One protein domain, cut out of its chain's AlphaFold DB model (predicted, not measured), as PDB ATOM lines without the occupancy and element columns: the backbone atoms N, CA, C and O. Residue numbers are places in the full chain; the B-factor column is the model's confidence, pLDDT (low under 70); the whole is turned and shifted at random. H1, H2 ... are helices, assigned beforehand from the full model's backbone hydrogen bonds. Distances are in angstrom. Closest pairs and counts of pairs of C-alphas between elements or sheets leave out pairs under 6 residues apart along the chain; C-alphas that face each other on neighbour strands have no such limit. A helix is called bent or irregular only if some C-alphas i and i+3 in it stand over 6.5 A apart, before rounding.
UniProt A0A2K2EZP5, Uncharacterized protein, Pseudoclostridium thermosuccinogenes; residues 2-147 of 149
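AT A GLANCE: This is residues 2 to 147 of the 149 residues of an uncharacterized protein of Pseudoclostridium thermosuccinogenes (UniProt A0A2K2EZP5). Four helices, H4 to H7, make an up-and-down bundle, each running against the one before it, with H5 and H6 only loosely joined. At one end of the bundle sits a second group, H1, H2 and the folded-back arms of the bent helix H3; the turn at residues 85 to 90 sticks out at the other end. The printed part has 146 residues with seven named helices, H1 to H7 in chain order, and no named strand: the class is all helix. It is compact, with a radius of gyration of the C-alphas of 15.9 A and spans of 50 by 33 by 29 A.

HOW THE PARTS SIT: H1, residues 2 to 17, and H2, residues 23 to 30, form a hairpin; their closest C-alphas, Ile 17 and Ser 23, are 5.8 A apart. H3, residues 44 to 69, was assigned as one helix by its hydrogen bonds but is bent, with C-alphas 55 and 58 9.5 A apart; its arms are H3a, residues 44 to 55, and H3b, residues 58 to 69. The arms touch, opposite ways, closest at the C-alphas of Gly 52 and Gly 60, 4.0 A. H1 touches H3b, closest at the C-alphas of Leu 12 and Ala 67, 5.8 A. H4, residues 72 to 85, and H5, residues 89 to 106, form a hairpin, closest at the C-alphas of Ile 83 and Lys 92, 5.5 A. H5 and H6, residues 115 to 129, form a hairpin but only just touch, with 3 pairs of C-alphas within 8 A, the closest Ser 96 and Leu 128 at 7.0 A. H7, residues 134 to 146, is the hub: it touches H6, H4, closest at the C-alphas of Cys 76 and Thr 135, 4.9 A, and H3a, closest at those of Lys 46 and Glu 145, 6.1 A. Every O i to N i+4 pair is within hydrogen-bond range in H1, H2, H3a, H3b, H4, H5 and H6; in H7, 8 of 9.

IN THESE COORDINATES: H1 begins at C-alpha 2, (-75.889, -59.522, 9.571), and measures 22.5 A; H5 measures 25.6 A, H6 21.3 A and H4 20.0 A. H7 ends at C-alpha 146, (-100.894, -59.966, 8.530).

THE WHOLE: The C-alphas of Gln 36 and His 87, the two farthest apart, are 52.3 A apart. The printed part has no cut, and the long link is H2 to H3, residues 31 to 43. The model's pLDDT is under 70 at residues 35 to 40, 111 to 113 and 131.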
ATOM      1  N   LYS A   2     -76.057 -58.079   9.287       76.31
ATOM      2  CA  LYS A   2     -75.889 -59.522   9.571       76.31
ATOM      3  C   LYS A   2     -77.097 -60.223  10.241       76.31
ATOM      4  O   LYS A   2     -77.544 -61.210   9.672       76.31
ATOM      5  N   PRO A   3     -77.704 -59.722  11.341       82.31
ATOM      6  CA  PRO A   3     -78.817 -60.434  11.988       82.31
ATOM      7  C   PRO A   3     -80.095 -60.490  11.133       82.31
ATOM      8  O   PRO A   3     -80.796 -61.494  11.139       82.31
ATOM      9  N   LYS A   4     -80.364 -59.446  10.334       87.25
ATOM     10  CA  LYS A   4     -81.526 -59.394   9.429       87.25
ATOM     11  C   LYS A   4     -81.382 -60.372   8.257       87.25
ATOM     12  O   LYS A   4     -82.351 -61.015   7.880       87.25
ATOM     13  N   LEU A   5     -80.171 -60.498   7.707       89.00
ATOM     14  CA  LEU A   5     -79.877 -61.470   6.649       89.00
ATOM     15  C   LEU A   5     -79.965 -62.909   7.161       89.00
ATOM     16  O   LEU A   5     -80.528 -63.753   6.476       89.00
ATOM     17  N   VAL A   6     -79.471 -63.172   8.374       91.88
ATOM     18  CA  VAL A   6     -79.588 -64.488   9.022       91.88
ATOM     19  C   VAL A   6     -81.058 -64.856   9.245       91.88
ATOM     20  O   VAL A   6     -81.458 -65.968   8.920       91.88
ATOM     21  N   PHE A   7     -81.889 -63.914   9.704       93.06
ATOM     22  CA  PHE A   7     -83.335 -64.128   9.812       93.06
ATOM     23  C   PHE A   7     -83.967 -64.504   8.463       93.06
ATOM     24  O   PHE A   7     -84.597 -65.553   8.354       93.06
ATOM     25  N   VAL A   8     -83.744 -63.697   7.418       94.12
ATOM     26  CA  VAL A   8     -84.258 -63.970   6.062       94.12
ATOM     27  C   VAL A   8     -83.794 -65.336   5.557       94.12
ATOM     28  O   VAL A   8     -84.593 -66.095   5.016       94.12
ATOM     29  N   TRP A   9     -82.526 -65.679   5.778       94.50
ATOM     30  CA  TRP A   9     -81.958 -66.970   5.405       94.50
ATOM     31  C   TRP A   9     -82.679 -68.139   6.081       94.50
ATOM     32  O   TRP A   9     -83.073 -69.092   5.409       94.50
ATOM     33  N   HIS A  10     -82.935 -68.048   7.389       94.94
ATOM     34  CA  HIS A  10     -83.685 -69.083   8.097       94.94
ATOM     35  C   HIS A  10     -85.120 -69.214   7.587       94.94
ATOM     36  O   HIS A  10     -85.616 -70.338   7.481       94.94
ATOM     37  N   VAL A  11     -85.774 -68.100   7.234       94.50
ATOM     38  CA  VAL A  11     -87.124 -68.121   6.651       94.50
ATOM     39  C   VAL A  11     -87.116 -68.807   5.289       94.50
ATOM     40  O   VAL A  11     -87.971 -69.653   5.036       94.50
ATOM     41  N   LEU A  12     -86.135 -68.504   4.434       93.56
ATOM     42  CA  LEU A  12     -85.988 -69.137   3.121       93.56
ATOM     43  C   LEU A  12     -85.744 -70.645   3.236       93.56
ATOM     44  O   LEU A  12     -86.429 -71.413   2.559       93.56
ATOM     45  N   ILE A  13     -84.831 -71.070   4.120       93.06
ATOM     46  CA  ILE A  13     -84.588 -72.496   4.380       93.06
ATOM     47  C   ILE A  13     -85.876 -73.163   4.843       93.06
ATOM     48  O   ILE A  13     -86.268 -74.175   4.269       93.06
ATOM     49  N   PHE A  14     -86.554 -72.592   5.844       92.50
ATOM     50  CA  PHE A  14     -87.782 -73.179   6.364       92.50
ATOM     51  C   PHE A  14     -88.854 -73.310   5.278       92.50
ATOM     52  O   PHE A  14     -89.463 -74.365   5.157       92.50
ATOM     53  N   ASN A  15     -89.051 -72.279   4.456       90.31
ATOM     54  CA  ASN A  15     -90.023 -72.284   3.358       90.31
ATOM     55  C   ASN A  15     -89.733 -73.402   2.338       90.31
ATOM     56  O   ASN A  15     -90.673 -73.988   1.807       90.31
ATOM     57  N   LEU A  16     -88.455 -73.723   2.103       89.00
ATOM     58  CA  LEU A  16     -88.032 -74.817   1.225       89.00
ATOM     59  C   LEU A  16     -88.240 -76.198   1.864       89.00
ATOM     60  O   LEU A  16     -88.739 -77.108   1.209       89.00
ATOM     61  N   ILE A  17     -87.866 -76.361   3.136       91.12
ATOM     62  CA  ILE A  17     -87.936 -77.660   3.825       91.12
ATOM     63  C   ILE A  17     -89.303 -77.943   4.445       91.12
ATOM     64  O   ILE A  17     -89.529 -79.065   4.878       91.12
ATOM     65  N   LYS A  18     -90.218 -76.967   4.501       87.31
ATOM     66  CA  LYS A  18     -91.555 -77.093   5.104       87.31
ATOM     67  C   LYS A  18     -92.299 -78.396   4.759       87.31
ATOM     68  O   LYS A  18     -92.833 -78.993   5.693       87.31
ATOM     69  N   PRO A  19     -92.345 -78.869   3.495       84.44
ATOM     70  CA  PRO A  19     -93.042 -80.114   3.156       84.44
ATOM     71  C   PRO A  19     -92.371 -81.384   3.706       84.44
ATOM     72  O   PRO A  19     -92.976 -82.452   3.664       84.44
ATOM     73  N   LEU A  20     -91.138 -81.299   4.216       87.50
ATOM     74  CA  LEU A  20     -90.409 -82.434   4.776       87.50
ATOM     75  C   LEU A  20     -90.851 -82.725   6.223       87.50
ATOM     76  O   LEU A  20     -91.117 -81.793   6.987       87.50
ATOM     77  N   PRO A  21     -90.854 -84.002   6.650       79.94
ATOM     78  CA  PRO A  21     -91.357 -84.415   7.967       79.94
ATOM     79  C   PRO A  21     -90.596 -83.805   9.158       79.94
ATOM     80  O   PRO A  21     -91.182 -83.594  10.217       79.94
ATOM     81  N   ASN A  22     -89.317 -83.454   8.984       79.69
ATOM     82  CA  ASN A  22     -88.469 -82.902  10.050       79.69
ATOM     83  C   ASN A  22     -88.457 -81.362  10.108       79.69
ATOM     84  O   ASN A  22     -87.696 -80.774  10.880       79.69
ATOM     85  N   SER A  23     -89.290 -80.687   9.310       87.06
ATOM     86  CA  SER A  23     -89.320 -79.220   9.241       87.06
ATOM     87  C   SER A  23     -89.747 -78.557  10.555       87.06
ATOM     88  O   SER A  23     -89.311 -77.447  10.858       87.06
ATOM     89  N   SER A  24     -90.542 -79.254  11.372       86.44
ATOM     90  CA  SER A  24     -91.014 -78.785  12.680       86.44
ATOM     91  C   SER A  24     -89.879 -78.575  13.684       86.44
ATOM     92  O   SER A  24     -89.888 -77.586  14.417       86.44
ATOM     93  N   HIS A  25     -88.872 -79.455  13.692       88.44
ATOM     94  CA  HIS A  25     -87.708 -79.323  14.569       88.44
ATOM     95  C   HIS A  25     -86.909 -78.064  14.224       88.44
ATOM     96  O   HIS A  25     -86.631 -77.242  15.095       88.44
ATOM     97  N   TYR A  26     -86.608 -77.874  12.935       91.25
ATOM     98  CA  TYR A  26     -85.926 -76.675  12.449       91.25
ATOM     99  C   TYR A  26     -86.713 -75.403  12.789       91.25
ATOM    100  O   TYR A  26     -86.145 -74.416  13.253       91.25
ATOM    101  N   PHE A  27     -88.035 -75.435  12.605       91.06
ATOM    102  CA  PHE A  27     -88.897 -74.304  12.922       91.06
ATOM    103  C   PHE A  27     -88.807 -73.898  14.394       91.06
ATOM    104  O   PHE A  27     -88.584 -72.728  14.701       91.06
ATOM    105  N   ASN A  28     -88.963 -74.864  15.299       88.69
ATOM    106  CA  ASN A  28     -88.974 -74.606  16.736       88.69
ATOM    107  C   ASN A  28     -87.628 -74.077  17.239       88.69
ATOM    108  O   ASN A  28     -87.607 -73.263  18.155       88.69
ATOM    109  N   GLN A  29     -86.522 -74.499  16.623       90.44
ATOM    110  CA  GLN A  29     -85.182 -74.037  16.976       90.44
ATOM    111  C   GLN A  29     -84.910 -72.586  16.546       90.44
ATOM    112  O   GLN A  29     -84.196 -71.866  17.240       90.44
ATOM    113  N   HIS A  30     -85.450 -72.149  15.401       90.31
ATOM    114  CA  HIS A  30     -85.099 -70.857  14.796       90.31
ATOM    115  C   HIS A  30     -86.162 -69.760  14.945       90.31
ATOM    116  O   HIS A  30     -85.822 -68.584  14.824       90.31
ATOM    117  N   PHE A  31     -87.421 -70.112  15.216       90.00
ATOM    118  CA  PHE A  31     -88.541 -69.166  15.330       90.00
ATOM    119  C   PHE A  31     -89.261 -69.273  16.676       90.00
ATOM    120  O   PHE A  31     -90.488 -69.172  16.756       90.00
ATOM    121  N   GLN A  32     -88.499 -69.509  17.743       84.50
ATOM    122  CA  GLN A  32     -89.044 -69.581  19.089       84.50
ATOM    123  C   GLN A  32     -89.489 -68.187  19.552       84.50
ATOM    124  O   GLN A  32     -88.678 -67.280  19.707       84.50
ATOM    125  N   LEU A  33     -90.796 -68.027  19.747       80.00
ATOM    126  CA  LEU A  33     -91.401 -66.826  20.316       80.00
ATOM    127  C   LEU A  33     -91.399 -66.906  21.845       80.00
ATOM    128  O   LEU A  33     -91.429 -68.000  22.418       80.00
ATOM    129  N   SER A  34     -91.420 -65.749  22.508       74.88
ATOM    130  CA  SER A  34     -91.669 -65.700  23.951       74.88
ATOM    131  C   SER A  34     -93.051 -66.284  24.281       74.88
ATOM    132  O   SER A  34     -94.015 -66.114  23.529       74.88
ATOM    133  N   THR A  35     -93.169 -66.979  25.415       62.34
ATOM    134  CA  THR A  35     -94.379 -67.725  25.810       62.34
ATOM    135  C   THR A  35     -95.637 -66.850  25.891       62.34
ATOM    136  O   THR A  35     -96.740 -67.362  25.752       62.34
ATOM    137  N   GLN A  36     -95.484 -65.532  26.068       60.53
ATOM    138  CA  GLN A  36     -96.590 -64.569  26.121       60.53
ATOM    139  C   GLN A  36     -97.211 -64.256  24.749       60.53
ATOM    140  O   GLN A  36     -98.376 -63.875  24.691       60.53
ATOM    141  N   ASN A  37     -96.479 -64.447  23.645       60.31
ATOM    142  CA  ASN A  37     -96.951 -64.128  22.288       60.31
ATOM    143  C   ASN A  37     -97.358 -65.362  21.465       60.31
ATOM    144  O   ASN A  37     -97.778 -65.236  20.304       60.31
ATOM    145  N   LEU A  38     -97.261 -66.549  22.072       65.38
ATOM    146  CA  LEU A  38     -97.673 -67.822  21.496       65.38
ATOM    147  C   LEU A  38     -99.191 -68.004  21.635       65.38
ATOM    148  O   LEU A  38     -99.696 -68.285  22.716       65.38
ATOM    149  N   SER A  39     -99.916 -67.917  20.522       68.31
ATOM    150  CA  SER A  39    -101.217 -68.579  20.430       68.31
ATOM    151  C   SER A  39    -101.008 -69.987  19.887       68.31
ATOM    152  O   SER A  39    -100.309 -70.177  18.884       68.31
ATOM    153  N   ASP A  40    -101.658 -70.975  20.501       65.62
ATOM    154  CA  ASP A  40    -101.686 -72.350  19.995       65.62
ATOM    155  C   ASP A  40    -102.301 -72.458  18.594       65.62
ATOM    156  O   ASP A  40    -102.153 -73.487  17.937       65.62
ATOM    157  N   HIS A  41    -102.990 -71.420  18.116       71.88
ATOM    158  CA  HIS A  41    -103.680 -71.409  16.825       71.88
ATOM    159  C   HIS A  41    -102.894 -70.694  15.719       71.88
ATOM    160  O   HIS A  41    -103.330 -70.691  14.569       71.88
ATOM    161  N   ASP A  42    -101.728 -70.115  16.019       79.62
ATOM    162  CA  ASP A  42    -100.953 -69.412  14.999       79.62
ATOM    163  C   ASP A  42    -100.349 -70.378  13.963       79.62
ATOM    164  O   ASP A  42     -99.719 -71.386  14.297       79.62
ATOM    165  N   SER A  43    -100.493 -70.020  12.683       85.75
ATOM    166  CA  SER A  43     -99.797 -70.666  11.567       85.75
ATOM    167  C   SER A  43     -98.278 -70.469  11.682       85.75
ATOM    168  O   SER A  43     -97.799 -69.518  12.314       85.75
ATOM    169  N   HIS A  44     -97.484 -71.323  11.025       89.56
ATOM    170  CA  HIS A  44     -96.033 -71.116  10.942       89.56
ATOM    171  C   HIS A  44     -95.708 -69.771  10.281       89.56
ATOM    172  O   HIS A  44     -94.779 -69.087  10.705       89.56
ATOM    173  N   TYR A  45     -96.509 -69.374   9.285       89.75
ATOM    174  CA  TYR A  45     -96.409 -68.073   8.629       89.75
ATOM    175  C   TYR A  45     -96.512 -66.944   9.657       89.75
ATOM    176  O   TYR A  45     -95.588 -66.147   9.816       89.75
ATOM    177  N   LYS A  46     -97.614 -66.914  10.412       88.94
ATOM    178  CA  LYS A  46     -97.894 -65.862  11.389       88.94
ATOM    179  C   LYS A  46     -96.855 -65.826  12.503       88.94
ATOM    180  O   LYS A  46     -96.422 -64.747  12.897       88.94
ATOM    181  N   ARG A  47     -96.393 -66.990  12.963       90.50
ATOM    182  CA  ARG A  47     -95.307 -67.096  13.947       90.50
ATOM    183  C   ARG A  47     -93.991 -66.502  13.443       90.50
ATOM    184  O   ARG A  47     -93.373 -65.736  14.172       90.50
ATOM    185  N   ILE A  48     -93.588 -66.790  12.203       92.69
ATOM    186  CA  ILE A  48     -92.381 -66.198  11.598       92.69
ATOM    187  C   ILE A  48     -92.501 -64.677  11.524       92.69
ATOM    188  O   ILE A  48     -91.552 -63.959  11.841       92.69
ATOM    189  N   VAL A  49     -93.665 -64.172  11.118       92.31
ATOM    190  CA  VAL A  49     -93.877 -62.727  11.005       92.31
ATOM    191  C   VAL A  49     -93.884 -62.055  12.382       92.31
ATOM    192  O   VAL A  49     -93.239 -61.020  12.548       92.31
ATOM    193  N   LYS A  50     -94.531 -62.658  13.390       91.75
ATOM    194  CA  LYS A  50     -94.456 -62.205  14.790       91.75
ATOM    195  C   LYS A  50     -93.016 -62.188  15.303       91.75
ATOM    196  O   LYS A  50     -92.603 -61.197  15.893       91.75
ATOM    197  N   PHE A  51     -92.236 -63.227  15.013       91.62
ATOM    198  CA  PHE A  51     -90.830 -63.305  15.414       91.62
ATOM    199  C   PHE A  51     -90.013 -62.176  14.772       91.62
ATOM    200  O   PHE A  51     -89.256 -61.480  15.445       91.62
ATOM    201  N   GLY A  52     -90.230 -61.919  13.478       91.56
ATOM    202  CA  GLY A  52     -89.641 -60.767  12.795       91.56
ATOM    203  C   GLY A  52     -90.035 -59.438  13.450       91.56
ATOM    204  O   GLY A  52     -89.178 -58.572  13.649       91.56
ATOM    205  N   LYS A  53     -91.310 -59.282  13.830       92.06
ATOM    206  CA  LYS A  53     -91.814 -58.095  14.540       92.06
ATOM    207  C   LYS A  53     -91.110 -57.888  15.881       92.06
ATOM    208  O   LYS A  53     -90.695 -56.769  16.162       92.06
ATOM    209  N   GLU A  54     -90.913 -58.944  16.669       90.44
ATOM    210  CA  GLU A  54     -90.161 -58.880  17.933       90.44
ATOM    211  C   GLU A  54     -88.688 -58.503  17.708       90.44
ATOM    212  O   GLU A  54     -88.142 -57.665  18.421       90.44
ATOM    213  N   GLN A  55     -88.044 -59.064  16.681       88.81
ATOM    214  CA  GLN A  55     -86.613 -58.860  16.436       88.81
ATOM    215  C   GLN A  55     -86.279 -57.495  15.805       88.81
ATOM    216  O   GLN A  55     -85.169 -56.982  15.960       88.81
ATOM    217  N   SER A  56     -87.167 -56.933  14.981       90.75
ATOM    218  CA  SER A  56     -86.859 -55.754  14.149       90.75
ATOM    219  C   SER A  56     -88.067 -54.857  13.850       90.75
ATOM    220  O   SER A  56     -88.015 -54.054  12.911       90.75
ATOM    221  N   GLY A  57     -89.155 -54.972  14.614       91.12
ATOM    222  CA  GLY A  57     -90.375 -54.188  14.420       91.12
ATOM    223  C   GLY A  57     -90.999 -54.404  13.037       91.12
ATOM    224  O   GLY A  57     -90.913 -55.482  12.447       91.12
ATOM    225  N   TRP A  58     -91.584 -53.349  12.470       91.88
ATOM    226  CA  TRP A  58     -92.213 -53.387  11.142       91.88
ATOM    227  C   TRP A  58     -91.267 -53.799  10.007       91.88
ATOM    228  O   TRP A  58     -91.696 -54.426   9.041       91.88
ATOM    229  N   ILE A  59     -89.965 -53.524  10.134       92.75
ATOM    230  CA  ILE A  59     -88.977 -53.975   9.145       92.75
ATOM    231  C   ILE A  59     -88.868 -55.502   9.160       92.75
ATOM    232  O   ILE A  59     -88.738 -56.117   8.106       92.75
ATOM    233  N   GLY A  60     -88.936 -56.128  10.336       92.25
ATOM    234  CA  GLY A  60     -88.925 -57.585  10.440       92.25
ATOM    235  C   GLY A  60     -90.183 -58.223   9.853       92.25
ATOM    236  O   GLY A  60     -90.071 -59.233   9.165       92.25
ATOM    237  N   VAL A  61     -91.348 -57.586  10.020       92.88
ATOM    238  CA  VAL A  61     -92.599 -57.988   9.345       92.88
ATOM    239  C   VAL A  61     -92.435 -57.947   7.827       92.88
ATOM    240  O   VAL A  61     -92.768 -58.914   7.141       92.88
ATOM    241  N   LEU A  62     -91.882 -56.857   7.291       93.12
ATOM    242  CA  LEU A  62     -91.640 -56.717   5.856       93.12
ATOM    243  C   LEU A  62     -90.678 -57.797   5.337       93.12
ATOM    244  O   LEU A  62     -90.979 -58.470   4.355       93.12
ATOM    245  N   LEU A  63     -89.548 -58.006   6.019       93.69
ATOM    246  CA  LEU A  63     -88.554 -59.016   5.643       93.69
ATOM    247  C   LEU A  63     -89.119 -60.439   5.694       93.69
ATOM    248  O   LEU A  63     -88.844 -61.230   4.794       93.69
ATOM    249  N   ALA A  64     -89.928 -60.750   6.708       93.75
ATOM    250  CA  ALA A  64     -90.601 -62.037   6.834       93.75
ATOM    251  C   ALA A  64     -91.520 -62.295   5.638       93.75
ATOM    252  O   ALA A  64     -91.422 -63.340   4.999       93.75
ATOM    253  N   ASN A  65     -92.368 -61.322   5.296       92.94
ATOM    254  CA  ASN A  65     -93.285 -61.430   4.163       92.94
ATOM    255  C   ASN A  65     -92.534 -61.565   2.833       92.94
ATOM    256  O   ASN A  65     -92.874 -62.438   2.039       92.94
ATOM    257  N   ILE A  66     -91.473 -60.781   2.609       91.88
ATOM    258  CA  ILE A  66     -90.635 -60.909   1.406       91.88
ATOM    259  C   ILE A  66     -90.046 -62.323   1.313       91.88
ATOM    260  O   ILE A  66     -90.174 -62.974   0.280       91.88
ATOM    261  N   ALA A  67     -89.444 -62.828   2.392       93.31
ATOM    262  CA  ALA A  67     -88.802 -64.140   2.404       93.31
ATOM    263  C   ALA A  67     -89.808 -65.296   2.253       93.31
ATOM    264  O   ALA A  67     -89.567 -66.251   1.511       93.31
ATOM    265  N   LEU A  68     -90.970 -65.204   2.906       92.25
ATOM    266  CA  LEU A  68     -92.043 -66.190   2.781       92.25
ATOM    267  C   LEU A  68     -92.602 -66.215   1.356       92.25
ATOM    268  O   LEU A  68     -92.847 -67.295   0.812       92.25
ATOM    269  N   MET A  69     -92.760 -65.057   0.720       93.44
ATOM    270  CA  MET A  69     -93.343 -64.938  -0.618       93.44
ATOM    271  C   MET A  69     -92.341 -65.149  -1.754       93.44
ATOM    272  O   MET A  69     -92.770 -65.398  -2.881       93.44
ATOM    273  N   PHE A  70     -91.039 -65.155  -1.451       92.31
ATOM    274  CA  PHE A  70     -89.942 -65.217  -2.420       92.31
ATOM    275  C   PHE A  70     -90.093 -66.328  -3.465       92.31
ATOM    276  O   PHE A  70     -89.941 -66.065  -4.650       92.31
ATOM    277  N   PHE A  71     -90.445 -67.550  -3.054       87.94
ATOM    278  CA  PHE A  71     -90.678 -68.653  -3.997       87.94
ATOM    279  C   PHE A  71     -92.114 -68.707  -4.526       87.94
ATOM    280  O   PHE A  71     -92.345 -69.139  -5.649       87.94
ATOM    281  N   CYS A  72     -93.095 -68.262  -3.738       90.69
ATOM    282  CA  CYS A  72     -94.501 -68.436  -4.096       90.69
ATOM    283  C   CYS A  72     -94.940 -67.481  -5.204       90.69
ATOM    284  O   CYS A  72     -95.648 -67.906  -6.110       90.69
ATOM    285  N   LEU A  73     -94.516 -66.213  -5.147       92.44
ATOM    286  CA  LEU A  73     -94.913 -65.210  -6.137       92.44
ATOM    287  C   LEU A  73     -94.391 -65.536  -7.540       92.44
ATOM    288  O   LEU A  73     -95.213 -65.539  -8.452       92.44
ATOM    289  N   PRO A  74     -93.103 -65.887  -7.744       93.31
ATOM    290  CA  PRO A  74     -92.629 -66.309  -9.058       93.31
ATOM    291  C   PRO A  74     -93.375 -67.534  -9.586       93.31
ATOM    292  O   PRO A  74     -93.772 -67.537 -10.744       93.31
ATOM    293  N   ILE A  75     -93.636 -68.540  -8.739       92.94
ATOM    294  CA  ILE A  75     -94.386 -69.740  -9.145       92.94
ATOM    295  C   ILE A  75     -95.808 -69.377  -9.590       92.94
ATOM    296  O   ILE A  75     -96.253 -69.833 -10.641       92.94
ATOM    297  N   CYS A  76     -96.514 -68.544  -8.820       93.31
ATOM    298  CA  CYS A  76     -97.875 -68.123  -9.161       93.31
ATOM    299  C   CYS A  76     -97.903 -67.280 -10.433       93.31
ATOM    300  O   CYS A  76     -98.750 -67.506 -11.290       93.31
ATOM    301  N   PHE A  77     -96.945 -66.368 -10.590       94.12
ATOM    302  CA  PHE A  77     -96.835 -65.526 -11.773       94.12
ATOM    303  C   PHE A  77     -96.537 -66.347 -13.029       94.12
ATOM    304  O   PHE A  77     -97.206 -66.191 -14.048       94.12
ATOM    305  N   SER A  78     -95.583 -67.281 -12.956       93.19
ATOM    306  CA  SER A  78     -95.309 -68.211 -14.054       93.19
ATOM    307  C   SER A  78     -96.534 -69.056 -14.394       93.19
ATOM    308  O   SER A  78     -96.820 -69.268 -15.570       93.19
ATOM    309  N   ALA A  79     -97.282 -69.514 -13.393       92.31
ATOM    310  CA  ALA A  79     -98.488 -70.284 -13.636       92.31
ATOM    311  C   ALA A  79     -99.610 -69.454 -14.273       92.31
ATOM    312  O   ALA A  79    -100.261 -69.948 -15.191       92.31
ATOM    313  N   ASP A  80     -99.797 -68.202 -13.850       93.12
ATOM    314  CA  ASP A  80    -100.749 -67.273 -14.468       93.12
ATOM    315  C   ASP A  80    -100.430 -67.065 -15.955       93.12
ATOM    316  O   ASP A  80    -101.328 -67.142 -16.795       93.12
ATOM    317  N   LEU A  81     -99.147 -66.893 -16.300       92.56
ATOM    318  CA  LEU A  81     -98.702 -66.804 -17.695       92.56
ATOM    319  C   LEU A  81     -99.036 -68.076 -18.483       92.56
ATOM    320  O   LEU A  81     -99.617 -67.996 -19.564       92.56
ATOM    321  N   VAL A  82     -98.727 -69.258 -17.939       92.06
ATOM    322  CA  VAL A  82     -99.009 -70.537 -18.614       92.06
ATOM    323  C   VAL A  82    -100.515 -70.760 -18.782       92.06
ATOM    324  O   VAL A  82    -100.960 -71.157 -19.857       92.06
ATOM    325  N   ILE A  83    -101.322 -70.472 -17.759       90.12
ATOM    326  CA  ILE A  83    -102.789 -70.592 -17.813       90.12
ATOM    327  C   ILE A  83    -103.381 -69.639 -18.855       90.12
ATOM    328  O   ILE A  83    -104.365 -69.989 -19.517       90.12
ATOM    329  N   HIS A  84    -102.801 -68.449 -19.003       89.25
ATOM    330  CA  HIS A  84    -103.216 -67.489 -20.016       89.25
ATOM    331  C   HIS A  84    -102.871 -67.968 -21.433       89.25
ATOM    332  O   HIS A  84    -103.718 -67.899 -22.320       89.25
ATOM    333  N   SER A  85    -101.664 -68.505 -21.638       89.31
ATOM    334  CA  SER A  85    -101.182 -68.933 -22.960       89.31
ATOM    335  C   SER A  85    -101.742 -70.275 -23.441       89.31
ATOM    336  O   SER A  85    -101.789 -70.523 -24.643       89.31
ATOM    337  N   VAL A  86    -102.140 -71.172 -22.537       90.88
ATOM    338  CA  VAL A  86    -102.606 -72.517 -22.900       90.88
ATOM    339  C   VAL A  86    -104.116 -72.529 -23.143       90.88
ATOM    340  O   VAL A  86    -104.898 -72.062 -22.320       90.88
ATOM    341  N   HIS A  87    -104.557 -73.140 -24.245       85.31
ATOM    342  CA  HIS A  87    -105.986 -73.306 -24.550       85.31
ATOM    343  C   HIS A  87    -106.598 -74.589 -23.962       85.31
ATOM    344  O   HIS A  87    -107.810 -74.666 -23.773       85.31
ATOM    345  N   LEU A  88    -105.775 -75.593 -23.639       92.12
ATOM    346  CA  LEU A  88    -106.244 -76.882 -23.130       92.12
ATOM    347  C   LEU A  88    -106.782 -76.763 -21.693       92.12
ATOM    348  O   LEU A  88    -106.029 -76.494 -20.754       92.12
ATOM    349  N   LEU A  89    -108.074 -77.047 -21.507       87.00
ATOM    350  CA  LEU A  89    -108.738 -76.968 -20.199       87.00
ATOM    351  C   LEU A  89    -108.106 -77.906 -19.156       87.00
ATOM    352  O   LEU A  89    -107.921 -77.513 -18.008       87.00
ATOM    353  N   SER A  90    -107.717 -79.121 -19.555       88.81
ATOM    354  CA  SER A  90    -107.089 -80.101 -18.653       88.81
ATOM    355  C   SER A  90    -105.781 -79.581 -18.039       88.81
ATOM    356  O   SER A  90    -105.544 -79.763 -16.843       88.81
ATOM    357  N   ILE A  91    -104.970 -78.854 -18.816       88.12
ATOM    358  CA  ILE A  91    -103.724 -78.256 -18.319       88.12
ATOM    359  C   ILE A  91    -104.040 -77.151 -17.305       88.12
ATOM    360  O   ILE A  91    -103.440 -77.131 -16.231       88.12
ATOM    361  N   LYS A  92    -105.031 -76.291 -17.584       90.06
ATOM    362  CA  LYS A  92    -105.468 -75.249 -16.638       90.06
ATOM    363  C   LYS A  92    -105.935 -75.844 -15.314       90.06
ATOM    364  O   LYS A  92    -105.528 -75.367 -14.260       90.06
ATOM    365  N   ILE A  93    -106.748 -76.900 -15.362       88.50
ATOM    366  CA  ILE A  93    -107.234 -77.598 -14.163       88.50
ATOM    367  C   ILE A  93    -106.062 -78.204 -13.384       88.50
ATOM    368  O   ILE A  93    -105.991 -78.041 -12.170       88.50
ATOM    369  N   THR A  94    -105.122 -78.851 -14.074       91.00
ATOM    370  CA  THR A  94    -103.966 -79.500 -13.437       91.00
ATOM    371  C   THR A  94    -103.066 -78.484 -12.731       91.00
ATOM    372  O   THR A  94    -102.725 -78.675 -11.566       91.00
ATOM    373  N   ILE A  95    -102.724 -77.375 -13.398       91.62
ATOM    374  CA  ILE A  95    -101.912 -76.301 -12.805       91.62
ATOM    375  C   ILE A  95    -102.633 -75.695 -11.597       91.62
ATOM    376  O   ILE A  95    -102.043 -75.572 -10.525       91.62
ATOM    377  N   SER A  96    -103.919 -75.379 -11.745       91.00
ATOM    378  CA  SER A  96    -104.745 -74.843 -10.663       91.00
ATOM    379  C   SER A  96    -104.808 -75.782  -9.455       91.00
ATOM    380  O   SER A  96    -104.644 -75.336  -8.322       91.00
ATOM    381  N   ALA A  97    -104.968 -77.091  -9.670       90.56
ATOM    382  CA  ALA A  97    -104.969 -78.080  -8.594       90.56
ATOM    383  C   ALA A  97    -103.621 -78.130  -7.853       90.56
ATOM    384  O   ALA A  97    -103.593 -78.153  -6.621       90.56
ATOM    385  N   ILE A  98    -102.500 -78.082  -8.582       92.12
ATOM    386  CA  ILE A  98    -101.157 -78.034  -7.986       92.12
ATOM    387  C   ILE A  98    -100.987 -76.768  -7.134       92.12
ATOM    388  O   ILE A  98    -100.503 -76.845  -6.004       92.12
ATOM    389  N   LEU A  99    -101.417 -75.607  -7.631       92.44
ATOM    390  CA  LEU A  99    -101.316 -74.346  -6.892       92.44
ATOM    391  C   LEU A  99    -102.179 -74.340  -5.634       92.44
ATOM    392  O   LEU A  99    -101.715 -73.879  -4.593       92.44
ATOM    393  N   VAL A 100    -103.389 -74.903  -5.691       91.81
ATOM    394  CA  VAL A 100    -104.228 -75.108  -4.502       91.81
ATOM    395  C   VAL A 100    -103.461 -75.903  -3.447       91.81
ATOM    396  O   VAL A 100    -103.357 -75.444  -2.311       91.81
ATOM    397  N   LEU A 101    -102.853 -77.036  -3.810       90.81
ATOM    398  CA  LEU A 101    -102.070 -77.849  -2.871       90.81
ATOM    399  C   LEU A 101    -100.887 -77.072  -2.272       90.81
ATOM    400  O   LEU A 101    -100.653 -77.140  -1.063       90.81
ATOM    401  N   ILE A 102    -100.186 -76.279  -3.090       90.56
ATOM    402  CA  ILE A 102     -99.103 -75.402  -2.623       90.56
ATOM    403  C   ILE A 102     -99.633 -74.379  -1.609       90.56
ATOM    404  O   ILE A 102     -99.041 -74.231  -0.538       90.56
ATOM    405  N   MET A 103    -100.753 -73.702  -1.889       91.25
ATOM    406  CA  MET A 103    -101.343 -72.706  -0.979       91.25
ATOM    407  C   MET A 103    -101.804 -73.332   0.337       91.25
ATOM    408  O   MET A 103    -101.522 -72.793   1.411       91.25
ATOM    409  N   LEU A 104    -102.465 -74.489   0.262       90.38
ATOM    410  CA  LEU A 104    -102.933 -75.240   1.426       90.38
ATOM    411  C   LEU A 104    -101.780 -75.575   2.376       90.38
ATOM    412  O   LEU A 104    -101.876 -75.324   3.581       90.38
ATOM    413  N   GLY A 105    -100.675 -76.092   1.830       88.00
ATOM    414  CA  GLY A 105     -99.472 -76.400   2.599       88.00
ATOM    415  C   GLY A 105     -98.757 -75.147   3.103       88.00
ATOM    416  O   GLY A 105     -98.340 -75.080   4.261       88.00
ATOM    417  N   LYS A 106     -98.640 -74.107   2.273       88.75
ATOM    418  CA  LYS A 106     -97.926 -72.872   2.621       88.75
ATOM    419  C   LYS A 106     -98.569 -72.125   3.789       88.75
ATOM    420  O   LYS A 106     -97.848 -71.691   4.688       88.75
ATOM    421  N   PHE A 107     -99.895 -72.034   3.807       88.06
ATOM    422  CA  PHE A 107    -100.658 -71.268   4.800       88.06
ATOM    423  C   PHE A 107    -101.279 -72.128   5.912       88.06
ATOM    424  O   PHE A 107    -102.177 -71.662   6.617       88.06
ATOM    425  N   ASP A 108    -100.810 -73.374   6.067       86.62
ATOM    426  CA  ASP A 108    -101.248 -74.331   7.095       86.62
ATOM    427  C   ASP A 108    -102.777 -74.526   7.149       86.62
ATOM    428  O   ASP A 108    -103.349 -74.770   8.211       86.62
ATOM    429  N   MET A 109    -103.457 -74.430   6.002       85.56
ATOM    430  CA  MET A 109    -104.927 -74.430   5.952       85.56
ATOM    431  C   MET A 109    -105.535 -75.814   6.218       85.56
ATOM    432  O   MET A 109    -106.675 -75.909   6.661       85.56
ATOM    433  N   LEU A 110    -104.769 -76.887   5.991       79.56
ATOM    434  CA  LEU A 110    -105.216 -78.276   6.163       79.56
ATOM    435  C   LEU A 110    -105.490 -78.667   7.616       79.56
ATOM    436  O   LEU A 110    -106.141 -79.676   7.864       79.56
ATOM    437  N   ARG A 111    -104.982 -77.907   8.592       69.12
ATOM    438  CA  ARG A 111    -105.186 -78.230  10.009       69.12
ATOM    439  C   ARG A 111    -106.584 -77.874  10.524       69.12
ATOM    440  O   ARG A 111    -106.845 -78.194  11.675       69.12
ATOM    441  N   PHE A 112    -107.439 -77.223   9.715       67.56
ATOM    442  CA  PHE A 112    -108.822 -76.823  10.051       67.56
ATOM    443  C   PHE A 112    -108.983 -76.283  11.483       67.56
ATOM    444  O   PHE A 112    -109.978 -76.530  12.155       67.56
ATOM    445  N   ARG A 113    -107.961 -75.584  11.986       65.75
ATOM    446  CA  ARG A 113    -107.807 -75.337  13.426       65.75
ATOM    447  C   ARG A 113    -108.491 -74.051  13.896       65.75
ATOM    448  O   ARG A 113    -108.584 -73.828  15.093       65.75
ATOM    449  N   ASP A 114    -108.905 -73.202  12.958       71.00
ATOM    450  CA  ASP A 114    -109.431 -71.856  13.198       71.00
ATOM    451  C   ASP A 114    -110.428 -71.502  12.077       71.00
ATOM    452  O   ASP A 114    -110.201 -71.871  10.916       71.00
ATOM    453  N   ASP A 115    -111.482 -70.749  12.396       77.19
ATOM    454  CA  ASP A 115    -112.468 -70.183  11.462       77.19
ATOM    455  C   ASP A 115    -111.798 -69.395  10.329       77.19
ATOM    456  O   ASP A 115    -112.247 -69.380   9.181       77.19
ATOM    457  N   ARG A 116    -110.636 -68.800  10.610       79.38
ATOM    458  CA  ARG A 116    -109.802 -68.147   9.590       79.38
ATOM    459  C   ARG A 116    -109.299 -69.104   8.524       79.38
ATOM    460  O   ARG A 116    -109.161 -68.717   7.367       79.38
ATOM    461  N   SER A 117    -108.990 -70.341   8.900       81.94
ATOM    462  CA  SER A 117    -108.574 -71.365   7.942       81.94
ATOM    463  C   SER A 117    -109.733 -71.757   7.034       81.94
ATOM    464  O   SER A 117    -109.518 -71.902   5.834       81.94
ATOM    465  N   LEU A 118    -110.958 -71.815   7.567       82.50
ATOM    466  CA  LEU A 118    -112.172 -72.021   6.771       82.50
ATOM    467  C   LEU A 118    -112.421 -70.862   5.802       82.50
ATOM    468  O   LEU A 118    -112.699 -71.102   4.630       82.50
ATOM    469  N   LEU A 119    -112.243 -69.612   6.241       86.31
ATOM    470  CA  LEU A 119    -112.397 -68.453   5.360       86.31
ATOM    471  C   LEU A 119    -111.357 -68.448   4.228       86.31
ATOM    472  O   LEU A 119    -111.706 -68.220   3.070       86.31
ATOM    473  N   LYS A 120    -110.088 -68.751   4.541       88.31
ATOM    474  CA  LYS A 120    -109.019 -68.889   3.537       88.31
ATOM    475  C   LYS A 120    -109.328 -70.003   2.530       88.31
ATOM    476  O   LYS A 120    -109.105 -69.815   1.337       88.31
ATOM    477  N   LEU A 121    -109.866 -71.133   2.993       87.69
ATOM    478  CA  LEU A 121    -110.292 -72.246   2.141       87.69
ATOM    479  C   LEU A 121    -111.457 -71.868   1.230       87.69
ATOM    480  O   LEU A 121    -111.410 -72.148   0.035       87.69
ATOM    481  N   PHE A 122    -112.475 -71.201   1.774       86.56
ATOM    482  CA  PHE A 122    -113.611 -70.723   0.993       86.56
ATOM    483  C   PHE A 122    -113.165 -69.725  -0.081       86.56
ATOM    484  O   PHE A 122    -113.571 -69.833  -1.237       86.56
ATOM    485  N   TYR A 123    -112.264 -68.803   0.272       88.06
ATOM    486  CA  TYR A 123    -111.654 -67.883  -0.684       88.06
ATOM    487  C   TYR A 123    -110.882 -68.627  -1.782       88.06
ATOM    488  O   TYR A 123    -111.084 -68.354  -2.961       88.06
ATOM    489  N   LEU A 124    -110.053 -69.610  -1.415       88.94
ATOM    490  CA  LEU A 124    -109.285 -70.414  -2.368       88.94
ATOM    491  C   LEU A 124    -110.199 -71.192  -3.329       88.94
ATOM    492  O   LEU A 124    -109.935 -71.233  -4.530       88.94
ATOM    493  N   PHE A 125    -111.293 -71.763  -2.817       87.00
ATOM    494  CA  PHE A 125    -112.302 -72.439  -3.631       87.00
ATOM    495  C   PHE A 125    -112.994 -71.468  -4.595       87.00
ATOM    496  O   PHE A 125    -113.139 -71.766  -5.779       87.00
ATOM    497  N   ASN A 126    -113.356 -70.275  -4.123       85.12
ATOM    498  CA  ASN A 126    -113.943 -69.251  -4.979       85.12
ATOM    499  C   ASN A 126    -112.967 -68.797  -6.082       85.12
ATOM    500  O   ASN A 126    -113.359 -68.669  -7.238       85.12
ATOM    501  N   CYS A 127    -111.680 -68.626  -5.761       85.31
ATOM    502  CA  CYS A 127    -110.645 -68.313  -6.752       85.31
ATOM    503  C   CYS A 127    -110.501 -69.404  -7.819       85.31
ATOM    504  O   CYS A 127    -110.340 -69.078  -8.995       85.31
ATOM    505  N   LEU A 128    -110.603 -70.676  -7.421       83.12
ATOM    506  CA  LEU A 128    -110.555 -71.816  -8.336       83.12
ATOM    507  C   LEU A 128    -111.727 -71.798  -9.331       83.12
ATOM    508  O   LEU A 128    -111.517 -72.007 -10.523       83.12
ATOM    509  N   VAL A 129    -112.945 -71.522  -8.854       81.19
ATOM    510  CA  VAL A 129    -114.156 -71.462  -9.695       81.19
ATOM    511  C   VAL A 129    -114.154 -70.219 -10.587       81.19
ATOM    512  O   VAL A 129    -114.468 -70.299 -11.772       81.19
ATOM    513  N   SER A 130    -113.754 -69.076 -10.035       77.31
ATOM    514  CA  SER A 130    -113.794 -67.780 -10.722       77.31
ATOM    515  C   SER A 130    -112.629 -67.556 -11.695       77.31
ATOM    516  O   SER A 130    -112.549 -66.488 -12.296       77.31
ATOM    517  N   SER A 131    -111.720 -68.529 -11.864       68.06
ATOM    518  CA  SER A 131    -110.498 -68.390 -12.681       68.06
ATOM    519  C   SER A 131    -109.663 -67.158 -12.301       68.06
ATOM    520  O   SER A 131    -109.184 -66.421 -13.163       68.06
ATOM    521  N   ALA A 132    -109.524 -66.906 -10.996       71.94
ATOM    522  CA  ALA A 132    -108.753 -65.773 -10.497       71.94
ATOM    523  C   ALA A 132    -107.249 -65.948 -10.776       71.94
ATOM    524  O   ALA A 132    -106.740 -67.068 -10.814       71.94
ATOM    525  N   TYR A 133    -106.531 -64.832 -10.921       87.31
ATOM    526  CA  TYR A 133    -105.070 -64.835 -11.023       87.31
ATOM    527  C   TYR A 133    -104.448 -65.339  -9.717       87.31
ATOM    528  O   TYR A 133    -104.629 -64.736  -8.653       87.31
ATOM    529  N   TRP A 134    -103.669 -66.413  -9.799       90.94
ATOM    530  CA  TRP A 134    -103.038 -67.069  -8.658       90.94
ATOM    531  C   TRP A 134    -102.060 -66.157  -7.932       90.94
ATOM    532  O   TRP A 134    -101.927 -66.250  -6.710       90.94
ATOM    533  N   THR A 135    -101.415 -65.234  -8.646       92.12
ATOM    534  CA  THR A 135    -100.551 -64.212  -8.043       92.12
ATOM    535  C   THR A 135    -101.340 -63.321  -7.089       92.12
ATOM    536  O   THR A 135    -100.895 -63.066  -5.967       92.12
ATOM    537  N   LEU A 136    -102.540 -62.890  -7.493       90.00
ATOM    538  CA  LEU A 136    -103.406 -62.056  -6.665       90.00
ATOM    539  C   LEU A 136    -103.954 -62.846  -5.473       90.00
ATOM    540  O   LEU A 136    -103.910 -62.354  -4.346       90.00
ATOM    541  N   THR A 137    -104.395 -64.086  -5.701       90.94
ATOM    542  CA  THR A 137    -104.823 -65.000  -4.631       90.94
ATOM    543  C   THR A 137    -103.712 -65.190  -3.597       90.94
ATOM    544  O   THR A 137    -103.960 -65.110  -2.395       90.94
ATOM    545  N   CYS A 138    -102.471 -65.385  -4.047       91.06
ATOM    546  CA  CYS A 138    -101.306 -65.537  -3.182       91.06
ATOM    547  C   CYS A 138    -101.052 -64.284  -2.330       91.06
ATOM    548  O   CYS A 138    -100.881 -64.388  -1.114       91.06
ATOM    549  N   LEU A 139    -101.065 -63.101  -2.955       90.44
ATOM    550  CA  LEU A 139    -100.908 -61.818  -2.263       90.44
ATOM    551  C   LEU A 139    -102.015 -61.583  -1.237       90.44
ATOM    552  O   LEU A 139    -101.722 -61.152  -0.124       90.44
ATOM    553  N   PHE A 140    -103.266 -61.896  -1.581       89.62
ATOM    554  CA  PHE A 140    -104.389 -61.757  -0.662       89.62
ATOM    555  C   PHE A 140    -104.228 -62.659   0.561       89.62
ATOM    556  O   PHE A 140    -104.365 -62.190   1.687       89.62
ATOM    557  N   LEU A 141    -103.876 -63.933   0.365       90.12
ATOM    558  CA  LEU A 141    -103.644 -64.866   1.471       90.12
ATOM    559  C   LEU A 141    -102.482 -64.424   2.368       90.12
ATOM    560  O   LEU A 141    -102.587 -64.495   3.591       90.12
ATOM    561  N   ALA A 142    -101.402 -63.913   1.776       89.06
ATOM    562  CA  ALA A 142    -100.292 -63.337   2.525       89.06
ATOM    563  C   ALA A 142    -100.731 -62.109   3.332       89.06
ATOM    564  O   ALA A 142    -100.453 -62.024   4.526       89.06
ATOM    565  N   ALA A 143    -101.460 -61.176   2.717       87.81
ATOM    566  CA  ALA A 143    -102.000 -60.007   3.404       87.81
ATOM    567  C   ALA A 143    -102.937 -60.413   4.551       87.81
ATOM    568  O   ALA A 143    -102.836 -59.861   5.644       87.81
ATOM    569  N   PHE A 144    -103.775 -61.430   4.339       86.31
ATOM    570  CA  PHE A 144    -104.722 -61.940   5.326       86.31
ATOM    571  C   PHE A 144    -104.039 -62.442   6.609       86.31
ATOM    572  O   PHE A 144    -104.513 -62.159   7.710       86.31
ATOM    573  N   GLU A 145    -102.887 -63.113   6.499       85.12
ATOM    574  CA  GLU A 145    -102.093 -63.535   7.667       85.12
ATOM    575  C   GLU A 145    -101.564 -62.348   8.494       85.12
ATOM    576  O   GLU A 145    -101.327 -62.492   9.696       85.12
ATOM    577  N   ASN A 146    -101.414 -61.171   7.880       84.44
ATOM    578  CA  ASN A 146    -100.894 -59.966   8.530       84.44
ATOM    579  C   ASN A 146    -101.973 -59.076   9.172       84.44
ATOM    580  O   ASN A 146    -101.619 -58.149   9.891       84.44
ATOM    581  N   ILE A 147    -103.271 -59.331   8.953       79.62
ATOM    582  CA  ILE A 147    -104.358 -58.446   9.433       79.62
ATOM    583  C   ILE A 147    -104.400 -58.345  10.969       79.62
ATOM    584  O   ILE A 147    -104.865 -57.350  11.515       79.62
TER     585      ILE A 147